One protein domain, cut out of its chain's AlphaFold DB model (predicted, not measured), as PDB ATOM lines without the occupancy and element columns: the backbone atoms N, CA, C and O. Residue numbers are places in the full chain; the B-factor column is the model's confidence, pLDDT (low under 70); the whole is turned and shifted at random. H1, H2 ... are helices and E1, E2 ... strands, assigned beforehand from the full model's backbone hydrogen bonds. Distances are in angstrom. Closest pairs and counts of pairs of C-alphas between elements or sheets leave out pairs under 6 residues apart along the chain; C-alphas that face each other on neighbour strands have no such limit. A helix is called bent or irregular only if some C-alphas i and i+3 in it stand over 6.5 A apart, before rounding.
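Overview. This is residues 60 to 145 of the 197 residues of a protein of Leptomonas seymouri (UniProt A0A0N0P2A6). A long antiparallel hairpin of strands E2 and E3 runs near the middle, with short helices set round it: H2, H3 and H4 by E2, and H5 by E3. The short strand E1 adds to the edge of E2, and H1 and H6, near the two ends of the printed part, lie farthest out. The printed part has 86 residues, with six named helices and three named strands in the order H1 E1 E2 E3 H2 H3 H4 H5 H6; the class is mixed, helices and strands. The sheet E1 E2 E3 is antiparallel throughout, and the whole is compact, with a radius of gyration of the C-alphas of 12.3 A and spans of 33 by 32 by 24 A.

Arrangement. E1, residues 68 to 70, E2, residues 76 to 82, and E3, residues 85 to 90, form a meander, each strand the antiparallel neighbour of the one before. In the hairpin of E2 and E3, N 80 and O 87 are within hydrogen-bond range at 2.9 A; in that of E1 and E2, N 69 and O 77 are, at 2.9 A. H2, residues 91 to 96, is on the sheet at a height of 4.8 A, over none of its strands. H5, residues 124 to 132, is on the opposite face at a height of 9.1 A, only just over none, with 2 C-alphas falling on E3; the closest C-alphas, Tyr 87 and Leu 130, are 7.3 A apart. H3, residues 102 to 108, only grazes the sheet with residues 105 to 108. H2 and H3 touch as a helical hairpin, opposite ways at a shallow tilt of 28 degrees; the closest C-alphas, Ile 94 and Gln 102, are 5.2 A apart. H4, residues 114 to 119, only grazes the sheet with residues 114 to 118 and is near H3, with 5 pairs of C-alphas within 10 A. H6, residues 138 to 145, is close to H5 but not clearly touching, the C-alphas of Gln 132 and Ala 139 being closest at 5.2 A. H1, residues 61 to 64, is close to H3 but not clearly touching, the C-alphas of Tyr 64 and Leu 106 being closest at 7.9 A. Every O i to N i+4 pair is within hydrogen-bond range in H2, H4 and H5; H3 has 1 of 3, with 2 of 4 O i to N i+3 pairs, H6 has 1 of 4, with 3 of 5, and H1 is too short for an i+4 pair.

Along the chain. H1 begins at C-alpha 61, (24.331, 47.907, -5.748). E2 measures 19.2 A and E3 16.2 A, E2 beginning at C-alpha 76, (25.640, 35.601, -9.569). H5 measures 12.8 A and H3 10.5 A; H3 is irregular, but only just, with C-alphas 104 and 107 6.6 A apart. H6 measures 11.7 A and ends at C-alpha 145, (29.607, 20.320, -13.405).

Size, cuts and confidence. The C-alphas farthest apart, those of Glu 119 and Asp 145, are 34.8 A apart. The printed part has no cut, and its links between named elements are tight. Mean pLDDT of the printed part is 80.6, and residues 60 to 74 and 138 to 145 are under 70.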
ATOM      1  N   LEU A  60      24.235  52.215  -5.713       48.00
ATOM      2  CA  LEU A  60      24.566  51.558  -6.982       48.00
ATOM      3  C   LEU A  60      24.202  50.066  -6.946       48.00
ATOM      4  O   LEU A  60      23.506  49.598  -7.836       48.00
ATOM      5  N   TYR A  61      24.545  49.356  -5.869       45.84
ATOM      6  CA  TYR A  61      24.331  47.907  -5.748       45.84
ATOM      7  C   TYR A  61      22.854  47.480  -5.828       45.84
ATOM      8  O   TYR A  61      22.533  46.475  -6.454       45.84
ATOM      9  N   ARG A  62      21.935  48.299  -5.300       47.78
ATOM     10  CA  ARG A  62      20.494  47.986  -5.254       47.78
ATOM     11  C   ARG A  62      19.784  47.928  -6.609       47.78
ATOM     12  O   ARG A  62      18.691  47.379  -6.678       47.78
ATOM     13  N   LEU A  63      20.342  48.541  -7.656       49.19
ATOM     14  CA  LEU A  63      19.768  48.463  -9.005       49.19
ATOM     15  C   LEU A  63      20.204  47.188  -9.739       49.19
ATOM     16  O   LEU A  63      19.509  46.756 -10.655       49.19
ATOM     17  N   TYR A  64      21.313  46.570  -9.322       51.84
ATOM     18  CA  TYR A  64      21.852  45.374  -9.966       51.84
ATOM     19  C   TYR A  64      21.203  44.084  -9.451       51.84
ATOM     20  O   TYR A  64      21.082  43.146 -10.229       51.84
ATOM     21  N   ASP A  65      20.686  44.051  -8.216       51.94
ATOM     22  CA  ASP A  65      20.002  42.869  -7.653       51.94
ATOM     23  C   ASP A  65      18.795  42.393  -8.481       51.94
ATOM     24  O   ASP A  65      18.533  41.198  -8.565       51.94
ATOM     25  N   CYS A  66      18.069  43.297  -9.153       46.06
ATOM     26  CA  CYS A  66      16.954  42.911 -10.031       46.06
ATOM     27  C   CYS A  66      17.403  42.372 -11.398       46.06
ATOM     28  O   CYS A  66      16.571  41.907 -12.175       46.06
ATOM     29  N   ALA A  67      18.688  42.490 -11.719       56.91
ATOM     30  CA  ALA A  67      19.234  42.218 -13.040       56.91
ATOM     31  C   ALA A  67      20.311  41.120 -13.034       56.91
ATOM     32  O   ALA A  67      20.791  40.720 -14.097       56.91
ATOM     33  N   LEU A  68      20.658  40.611 -11.849       59.53
ATOM     34  CA  LEU A  68      21.469  39.415 -11.694       59.53
ATOM     35  C   LEU A  68      20.633  38.189 -12.053       59.53
ATOM     36  O   LEU A  68      19.544  37.966 -11.529       59.53
ATOM     37  N   THR A  69      21.165  37.377 -12.959       62.66
ATOM     38  CA  THR A  69      20.631  36.041 -13.204       62.66
ATOM     39  C   THR A  69      21.349  35.103 -12.242       62.66
ATOM     40  O   THR A  69      22.568  34.946 -12.328       62.66
ATOM     41  N   MET A  70      20.609  34.505 -11.309       54.41
ATOM     42  CA  MET A  70      21.122  33.373 -10.543       54.41
ATOM     43  C   MET A  70      21.205  32.178 -11.486       54.41
ATOM     44  O   MET A  70      20.182  31.688 -11.966       54.41
ATOM     45  N   VAL A  71      22.420  31.732 -11.784       57.91
ATOM     46  CA  VAL A  71      22.621  30.427 -12.418       57.91
ATOM     47  C   VAL A  71      22.403  29.365 -11.337       57.91
ATOM     48  O   VAL A  71      22.667  29.618 -10.162       57.91
ATOM     49  N   SER A  72      21.907  28.181 -11.711       48.22
ATOM     50  CA  SER A  72      21.568  27.073 -10.793       48.22
ATOM     51  C   SER A  72      22.699  26.650  -9.834       48.22
ATOM     52  O   SER A  72      22.454  25.893  -8.900       48.22
ATOM     53  N   THR A  73      23.920  27.139 -10.047       53.09
ATOM     54  CA  THR A  73      25.122  26.924  -9.234       53.09
ATOM     55  C   THR A  73      25.304  27.934  -8.091       53.09
ATOM     56  O   THR A  73      26.314  27.890  -7.397       53.09
ATOM     57  N   GLY A  74      24.373  28.873  -7.892       61.38
ATOM     58  CA  GLY A  74      24.490  29.931  -6.877       61.38
ATOM     59  C   GLY A  74      25.461  31.057  -7.255       61.38
ATOM     60  O   GLY A  74      25.604  32.023  -6.508       61.38
ATOM     61  N   ALA A  75      26.097  30.971  -8.428       70.88
ATOM     62  CA  ALA A  75      26.930  32.036  -8.963       70.88
ATOM     63  C   ALA A  75      26.056  33.166  -9.535       70.88
ATOM     64  O   ALA A  75      25.180  32.951 -10.379       70.88
ATOM     65  N   THR A  76      26.303  34.391  -9.071       87.25
ATOM     66  CA  THR A  76      25.640  35.601  -9.569       87.25
ATOM     67  C   THR A  76      26.258  36.021 -10.899       87.25
ATOM     68  O   THR A  76      27.451  36.336 -10.948       87.25
ATOM     69  N   CYS A  77      25.458  36.071 -11.963       90.44
ATOM     70  CA  CYS A  77      25.906  36.487 -13.292       90.44
ATOM     71  C   CYS A  77      25.142  37.716 -13.790       90.44
ATOM     72  O   CYS A  77      23.964  37.918 -13.486       90.44
ATOM     73  N   VAL A  78      25.814  38.513 -14.613       90.94
ATOM     74  CA  VAL A  78      25.237  39.624 -15.365       90.94
ATOM     75  C   VAL A  78      25.017  39.175 -16.800       90.94
ATOM     76  O   VAL A  78      25.935  38.697 -17.464       90.94
ATOM     77  N   ARG A  79      23.796  39.359 -17.297       93.50
ATOM     78  CA  ARG A  79      23.471  39.087 -18.694       93.50
ATOM     79  C   ARG A  79      23.805  40.296 -19.562       93.50
ATOM     80  O   ARG A  79      23.398  41.409 -19.235       93.50
ATOM     81  N   VAL A  80      24.489  40.080 -20.678       93.81
ATOM     82  CA  VAL A  80      24.765  41.096 -21.710       93.81
ATOM     83  C   VAL A  80      24.528  40.509 -23.099       93.81
ATOM     84  O   VAL A  80      24.521  39.288 -23.265       93.81
ATOM     85  N   LYS A  81      24.331  41.365 -24.103       96.19
ATOM     86  CA  LYS A  81      24.226  40.959 -25.510       96.19
ATOM     87  C   LYS A  81      25.459  41.390 -26.290       96.19
ATOM     88  O   LYS A  81      25.892  42.527 -26.160       96.19
ATOM     89  N   TYR A  82      25.995  40.504 -27.116       95.81
ATOM     90  CA  TYR A  82      27.104  40.801 -28.019       95.81
ATOM     91  C   TYR A  82      26.863  40.093 -29.352       95.81
ATOM     92  O   TYR A  82      26.584  38.898 -29.374       95.81
ATOM     93  N   LYS A  83      26.903  40.835 -30.467       95.06
ATOM     94  CA  LYS A  83      26.642  40.322 -31.826       95.06
ATOM     95  C   LYS A  83      25.392  39.423 -31.909       95.06
ATOM     96  O   LYS A  83      25.437  38.340 -32.479       95.06
ATOM     97  N   SER A  84      24.281  39.876 -31.322       93.62
ATOM     98  CA  SER A  84      22.988  39.164 -31.269       93.62
ATOM     99  C   SER A  84      22.922  37.912 -30.378       93.62
ATOM    100  O   SER A  84      21.837  37.351 -30.226       93.62
ATOM    101  N   SER A  85      24.020  37.516 -29.733       94.75
ATOM    102  CA  SER A  85      24.061  36.413 -28.766       94.75
ATOM    103  C   SER A  85      23.983  36.928 -27.327       94.75
ATOM    104  O   SER A  85      24.389  38.055 -27.035       94.75
ATOM    105  N   ASN A  86      23.443  36.110 -26.418       94.38
ATOM    106  CA  ASN A  86      23.385  36.424 -24.989       94.38
ATOM    107  C   ASN A  86      24.550  35.759 -24.257       94.38
ATOM    108  O   ASN A  86      24.894  34.610 -24.527       94.38
ATOM    109  N   TYR A  87      25.115  36.480 -23.298       93.81
ATOM    110  CA  TYR A  87      26.247  36.039 -22.496       93.81
ATOM    111  C   TYR A  87      25.947  36.251 -21.021       93.81
ATOM    112  O   TYR A  87      25.360  37.268 -20.647       93.81
ATOM    113  N   LEU A  88      26.361  35.300 -20.189       92.94
ATOM    114  CA  LEU A  88      26.201  35.324 -18.739       92.94
ATOM    115  C   LEU A  88      27.569  35.499 -18.088       92.94
ATOM    116  O   LEU A  88      28.240  34.536 -17.729       92.94
ATOM    117  N   VAL A  89      27.977  36.754 -17.943       91.50
ATOM    118  CA  VAL A  89      29.284  37.119 -17.401       91.50
ATOM    119  C   VAL A  89      29.255  36.988 -15.874       91.50
ATOM    120  O   VAL A  89      28.394  37.607 -15.239       91.50
ATOM    121  N   PRO A  90      30.178  36.238 -15.250       91.75
ATOM    122  CA  PRO A  90      30.242  36.133 -13.796       91.75
ATOM    123  C   PRO A  90      30.424  37.505 -13.140       91.75
ATOM    124  O   PRO A  90      31.315  38.271 -13.517       91.75
ATOM    125  N   LEU A  91      29.614  37.826 -12.127       89.38
ATOM    126  CA  LEU A  91      29.725  39.104 -11.418       89.38
ATOM    127  C   LEU A  91      31.110  39.253 -10.775       89.38
ATOM    128  O   LEU A  91      31.720  40.313 -10.856       89.38
ATOM    129  N   ASP A  92      31.646  38.166 -10.222       89.44
ATOM    130  CA  ASP A  92      32.990  38.129  -9.648       89.44
ATOM    131  C   ASP A  92      34.081  38.564 -10.623       89.44
ATOM    132  O   ASP A  92      34.998  39.296 -10.243       89.44
ATOM    133  N   PHE A  93      33.952  38.162 -11.887       90.81
ATOM    134  CA  PHE A  93      34.868  38.584 -12.933       90.81
ATOM    135  C   PHE A  93      34.795  40.104 -13.140       90.81
ATOM    136  O   PHE A  93      35.821  40.783 -13.143       90.81
ATOM    137  N   ILE A  94      33.582  40.652 -13.234       90.38
ATOM    138  CA  ILE A  94      33.345  42.089 -13.440       90.38
ATOM    139  C   ILE A  94      33.914  42.924 -12.286       90.38
ATOM    140  O   ILE A  94      34.489  43.988 -12.519       90.38
ATOM    141  N   LEU A  95      33.741  42.457 -11.047       88.25
ATOM    142  CA  LEU A  95      34.140  43.191  -9.847       88.25
ATOM    143  C   LEU A  95      35.652  43.122  -9.585       88.25
ATOM    144  O   LEU A  95      36.219  44.099  -9.100       88.25
ATOM    145  N   ARG A  96      36.295  41.979  -9.866       89.06
ATOM    146  CA  ARG A  96      37.662  41.696  -9.392       89.06
ATOM    147  C   ARG A  96      38.710  41.568 -10.491       89.06
ATOM    148  O   ARG A  96      39.874  41.844 -10.228       89.06
ATOM    149  N   ALA A  97      38.321  41.136 -11.687       88.62
ATOM    150  CA  ALA A  97      39.264  40.723 -12.729       88.62
ATOM    151  C   ALA A  97      39.148  41.524 -14.034       88.62
ATOM    152  O   ALA A  97      40.087  41.522 -14.825       88.62
ATOM    153  N   HIS A  98      38.037  42.227 -14.274       89.94
ATOM    154  CA  HIS A  98      37.881  43.018 -15.489       89.94
ATOM    155  C   HIS A  98      38.877  44.200 -15.522       89.94
ATOM    156  O   HIS A  98      38.776  45.085 -14.666       89.94
ATOM    157  N   PRO A  99      39.784  44.295 -16.520       88.31
ATOM    158  CA  PRO A  99      40.826  45.330 -16.556       88.31
ATOM    159  C   PRO A  99      40.286  46.764 -16.615       88.31
ATOM    160  O   PRO A  99      40.874  47.679 -16.049       88.31
ATOM    161  N   GLY A 100      39.137  46.967 -17.268       84.81
ATOM    162  CA  GLY A 100      38.453  48.263 -17.324       84.81
ATOM    163  C   GLY A 100      37.601  48.578 -16.087       84.81
ATOM    164  O   GLY A 100      36.949  49.621 -16.022       84.81
ATOM    165  N   GLY A 101      37.562  47.661 -15.117       88.12
ATOM    166  CA  GLY A 101      36.747  47.743 -13.914       88.12
ATOM    167  C   GLY A 101      35.243  47.587 -14.161       88.12
ATOM    168  O   GLY A 101      34.748  47.551 -15.291       88.12
ATOM    169  N   GLN A 102      34.490  47.527 -13.064       87.50
ATOM    170  CA  GLN A 102      33.046  47.273 -13.077       87.50
ATOM    171  C   GLN A 102      32.210  48.393 -13.721       87.50
ATOM    172  O   GLN A 102      31.123  48.145 -14.245       87.50
ATOM    173  N   ARG A 103      32.696  49.643 -13.692       87.81
ATOM    174  CA  ARG A 103      31.934  50.829 -14.132       87.81
ATOM    175  C   ARG A 103      31.654  50.837 -15.635       87.81
ATOM    176  O   ARG A 103      30.730  51.525 -16.050       87.81
ATOM    177  N   LEU A 104      32.430  50.086 -16.419       87.19
ATOM    178  CA  LEU A 104      32.273  49.999 -17.870       87.19
ATOM    179  C   LEU A 104      31.311  48.890 -18.309       87.19
ATOM    180  O   LEU A 104      30.721  49.012 -19.371       87.19
ATOM    181  N   ILE A 105      31.119  47.842 -17.500       86.75
ATOM    182  CA  ILE A 105      30.252  46.704 -17.854       86.75
ATOM    183  C   ILE A 105      28.859  46.851 -17.246       86.75
ATOM    184  O   ILE A 105      27.858  46.661 -17.931       86.75
ATOM    185  N   LEU A 106      28.775  47.209 -15.961       88.75
ATOM    186  CA  LEU A 106      27.509  47.253 -15.225       88.75
ATOM    187  C   LEU A 106      26.423  48.165 -15.839       88.75
ATOM    188  O   LEU A 106      25.245  47.838 -15.699       88.75
ATOM    189  N   PRO A 107      26.734  49.277 -16.533       90.81
ATOM    190  CA  PRO A 107      25.709  50.054 -17.236       90.81
ATOM    191  C   PRO A 107      25.004  49.291 -18.365       90.81
ATOM    192  O   PRO A 107      23.885  49.649 -18.722       90.81
ATOM    193  N   TYR A 108      25.629  48.243 -18.905       90.81
ATOM    194  CA  TYR A 108      25.116  47.462 -20.030       90.81
ATOM    195  C   TYR A 108      24.406  46.171 -19.616       90.81
ATOM    196  O   TYR A 108      24.170  45.292 -20.446       90.81
ATOM    197  N   VAL A 109      24.043  46.031 -18.340       91.62
ATOM    198  CA  VAL A 109      23.268  44.875 -17.885       91.62
ATOM    199  C   VAL A 109      21.968  44.780 -18.695       91.62
ATOM    200  O   VAL A 109      21.213  45.748 -18.802       91.62
ATOM    201  N   ASN A 110      21.713  43.602 -19.265       91.44
ATOM    202  CA  ASN A 110      20.616  43.287 -20.185       91.44
ATOM    203  C   ASN A 110      20.593  44.113 -21.489       91.44
ATOM    204  O   ASN A 110      19.580  44.124 -22.190       91.44
ATOM    205  N   GLN A 111      21.695  44.780 -21.835       93.06
ATOM    206  CA  GLN A 111      21.838  45.598 -23.040       93.06
ATOM    207  C   GLN A 111      22.900  45.031 -23.986       93.06
ATOM    208  O   GLN A 111      23.643  44.109 -23.647       93.06
ATOM    209  N   ASP A 112      22.936  45.583 -25.199       94.94
ATOM    210  CA  ASP A 112      23.933  45.252 -26.212       94.94
ATOM    211  C   ASP A 112      25.239  46.020 -25.966       94.94
ATOM    212  O   ASP A 112      25.262  47.253 -25.974       94.94
ATOM    213  N   ILE A 113      26.327  45.280 -25.742       95.31
ATOM    214  CA  ILE A 113      27.678  45.807 -25.525       95.31
ATOM    215  C   ILE A 113      28.501  45.893 -26.812       95.31
ATOM    216  O   ILE A 113      29.618  46.393 -26.762       95.31
ATOM    217  N   THR A 114      27.993  45.433 -27.961       95.56
ATOM    218  CA  THR A 114      28.769  45.249 -29.204       95.56
ATOM    219  C   THR A 114      29.578  46.477 -29.580       95.56
ATOM    220  O   THR A 114      30.781  46.372 -29.814       95.56
ATOM    221  N   ARG A 115      28.948  47.655 -29.583       94.25
ATOM    222  CA  ARG A 115      29.628  48.900 -29.943       94.25
ATOM    223  C   ARG A 115      30.765  49.231 -28.975       94.25
ATOM    224  O   ARG A 115      31.888  49.432 -29.417       94.25
ATOM    225  N   ALA A 116      30.484  49.233 -27.673       91.75
ATOM    226  CA  ALA A 116      31.476  49.551 -26.647       91.75
ATOM    227  C   ALA A 116      32.624  48.528 -26.620       91.75
ATOM    228  O   ALA A 116      33.787  48.890 -26.470       91.75
ATOM    229  N   PHE A 117      32.302  47.249 -26.821       92.94
ATOM    230  CA  PHE A 117      33.271  46.161 -26.853       92.94
ATOM    231  C   PHE A 117      34.225  46.280 -28.053       92.94
ATOM    232  O   PHE A 117      35.433  46.104 -27.892       92.94
ATOM    233  N   VAL A 118      33.708  46.637 -29.237       91.94
ATOM    234  CA  VAL A 118      34.511  46.866 -30.452       91.94
ATOM    235  C   VAL A 118      35.333  48.154 -30.353       91.94
ATOM    236  O   VAL A 118      36.520  48.144 -30.673       91.94
ATOM    237  N   GLU A 119      34.743  49.255 -29.877       92.19
ATOM    238  CA  GLU A 119      35.436  50.543 -29.711       92.19
ATOM    239  C   GLU A 119      36.601  50.450 -28.713       92.19
ATOM    240  O   GLU A 119      37.648  51.061 -28.926       92.19
ATOM    241  N   ALA A 120      36.461  49.626 -27.669       89.75
ATOM    242  CA  ALA A 120      37.520  49.347 -26.703       89.75
ATOM    243  C   ALA A 120      38.666  48.473 -27.254       89.75
ATOM    244  O   ALA A 120      39.654  48.273 -26.550       89.75
ATOM    245  N   LYS A 121      38.561  47.964 -28.493       93.19
ATOM    246  CA  LYS A 121      39.581  47.135 -29.162       93.19
ATOM    247  C   LYS A 121      40.058  45.956 -28.302       93.19
ATOM    248  O   LYS A 121      41.258  45.744 -28.130       93.19
ATOM    249  N   HIS A 122      39.108  45.198 -27.755       90.69
ATOM    250  CA  HIS A 122      39.414  43.986 -26.997       90.69
ATOM    251  C   HIS A 122      40.255  43.006 -27.827       90.69
ATOM    252  O   HIS A 122      40.063  42.872 -29.035       90.69
ATOM    253  N   SER A 123      41.195  42.329 -27.166       94.19
ATOM    254  CA  SER A 123      42.047  41.322 -27.798       94.19
ATOM    255  C   SER A 123      41.259  40.064 -28.168       94.19
ATOM    256  O   SER A 123      40.203  39.783 -27.599       94.19
ATOM    257  N   GLU A 124      41.819  39.254 -29.067       91.75
ATOM    258  CA  GLU A 124      41.237  37.962 -29.456       91.75
ATOM    259  C   GLU A 124      41.015  37.037 -28.247       91.75
ATOM    260  O   GLU A 124      40.002  36.356 -28.142       91.75
ATOM    261  N   VAL A 125      41.917  37.088 -27.263       89.50
ATOM    262  CA  VAL A 125      41.796  36.319 -26.015       89.50
ATOM    263  C   VAL A 125      40.572  36.750 -25.200       89.50
ATOM    264  O   VAL A 125      39.877  35.909 -24.636       89.50
ATOM    265  N   ALA A 126      40.271  38.051 -25.146       91.00
ATOM    266  CA  ALA A 126      39.084  38.548 -24.452       91.00
ATOM    267  C   ALA A 126      37.788  38.140 -25.173       91.00
ATOM    268  O   ALA A 126      36.782  37.878 -24.513       91.00
ATOM    269  N   ILE A 127      37.821  38.045 -26.507       93.00
ATOM    270  CA  ILE A 127      36.709  37.512 -27.308       93.00
ATOM    271  C   ILE A 127      36.491  36.032 -26.979       93.00
ATOM    272  O   ILE A 127      35.379  35.659 -26.612       93.00
ATOM    273  N   GLN A 128      37.548  35.217 -27.009       92.12
ATOM    274  CA  GLN A 128      37.470  33.789 -26.677       92.12
ATOM    275  C   GLN A 128      36.948  33.551 -25.257       92.12
ATOM    276  O   GLN A 128      36.155  32.643 -25.024       92.12
ATOM    277  N   LEU A 129      37.354  34.382 -24.293       91.31
ATOM    278  CA  LEU A 129      36.832  34.291 -22.934       91.31
ATOM    279  C   LEU A 129      35.340  34.636 -22.866       91.31
ATOM    280  O   LEU A 129      34.586  33.946 -22.185       91.31
ATOM    281  N   LEU A 130      34.904  35.682 -23.573       92.25
ATOM    282  CA  LEU A 130      33.487  36.036 -23.639       92.25
ATOM    283  C   LEU A 130      32.668  34.884 -24.239       92.25
ATOM    284  O   LEU A 130      31.609  34.556 -23.714       92.25
ATOM    285  N   GLU A 131      33.180  34.218 -25.274       92.44
ATOM    286  CA  GLU A 131      32.554  33.046 -25.898       92.44
ATOM    287  C   GLU A 131      32.345  31.872 -24.931       92.44
ATOM    288  O   GLU A 131      31.328  31.182 -25.029       92.44
ATOM    289  N   GLN A 132      33.217  31.691 -23.933       90.94
ATOM    290  CA  GLN A 132      33.028  30.670 -22.890       90.94
ATOM    291  C   GLN A 132      31.790  30.926 -22.021       90.94
ATOM    292  O   GLN A 132      31.214  29.991 -21.464       90.94
ATOM    293  N   TRP A 133      31.358  32.183 -21.913       91.56
ATOM    294  CA  TRP A 133      30.183  32.592 -21.142       91.56
ATOM    295  C   TRP A 133      28.921  32.734 -21.989       91.56
ATOM    296  O   TRP A 133      27.921  33.287 -21.521       91.56
ATOM    297  N   MET A 134      28.948  32.265 -23.237       93.25
ATOM    298  CA  MET A 134      27.779  32.278 -24.106       93.25
ATOM    299  C   MET A 134      26.665  31.415 -23.515       93.25
ATOM    300  O   MET A 134      26.857  30.242 -23.194       93.25
ATOM    301  N   GLU A 135      25.475  31.993 -23.389       88.31
ATOM    302  CA  GLU A 135      24.318  31.286 -22.857       88.31
ATOM    303  C   GLU A 135      23.918  30.138 -23.797       88.31
ATOM    304  O   GLU A 135      23.662  30.352 -24.982       88.31
ATOM    305  N   GLY A 136      23.877  28.910 -23.270       82.31
ATOM    306  CA  GLY A 136      23.599  27.702 -24.056       82.31
ATOM    307  C   GLY A 136      24.800  27.152 -24.838       82.31
ATOM    308  O   GLY A 136      24.647  26.161 -25.549       82.31
ATOM    309  N   GLY A 137      25.991  27.750 -24.708       77.50
ATOM    310  CA  GLY A 137      27.226  27.210 -25.279       77.50
ATOM    311  C   GLY A 137      27.745  25.989 -24.509       77.50
ATOM    312  O   GLY A 137      27.568  25.890 -23.299       77.50
ATOM    313  N   ALA A 138      28.441  25.071 -25.188       62.84
ATOM    314  CA  ALA A 138      28.989  23.852 -24.572       62.84
ATOM    315  C   ALA A 138      29.945  24.142 -23.392       62.84
ATOM    316  O   ALA A 138      29.920  23.447 -22.379       62.84
ATOM    317  N   ALA A 139      30.736  25.217 -23.488       61.38
ATOM    318  CA  ALA A 139      31.649  25.659 -22.431       61.38
ATOM    319  C   ALA A 139      30.928  26.210 -21.186       61.38
ATOM    320  O   ALA A 139      31.475  26.150 -20.085       61.38
ATOM    321  N   PHE A 140      29.687  26.687 -21.334       58.91
ATOM    322  CA  PHE A 140      28.892  27.173 -20.209       58.91
ATOM    323  C   PHE A 140      28.536  26.031 -19.247       58.91
ATOM    324  O   PHE A 140      28.527  26.235 -18.037       58.91
ATOM    325  N   PHE A 141      28.327  24.815 -19.764       51.81
ATOM    326  CA  PHE A 141      27.998  23.632 -18.960       51.81
ATOM    327  C   PHE A 141      29.220  23.007 -18.266       51.81
ATOM    328  O   PHE A 141      29.094  22.482 -17.166       51.81
ATOM    329  N   MET A 142      30.432  23.147 -18.814       47.78
ATOM    330  CA  MET A 142      31.635  22.584 -18.171       47.78
ATOM    331  C   MET A 142      32.074  23.339 -16.903       47.78
ATOM    332  O   MET A 142      32.735  22.768 -16.041       47.78
ATOM    333  N   SER A 143      31.660  24.600 -16.745       48.19
ATOM    334  CA  SER A 143      31.796  25.360 -15.490       48.19
ATOM    335  C   SER A 143      30.765  24.938 -14.427       48.19
ATOM    336  O   SER A 143      30.959  25.159 -13.232       48.19
ATOM    337  N   VAL A 144      29.659  24.321 -14.856       51.59
ATOM    338  CA  VAL A 144      28.511  23.971 -14.006       51.59
ATOM    339  C   VAL A 144      28.710  22.619 -13.312       51.59
ATOM    340  O   VAL A 144      28.318  22.482 -12.155       51.59
ATOM    341  N   ASP A 145      29.407  21.673 -13.949       40.22
ATOM    342  CA  ASP A 145      29.607  20.320 -13.405       40.22
ATOM    343  C   ASP A 145      30.952  20.127 -12.670       40.22
ATOM    344  O   ASP A 145      31.070  19.277 -11.782       40.22
TER     345      ASP A 145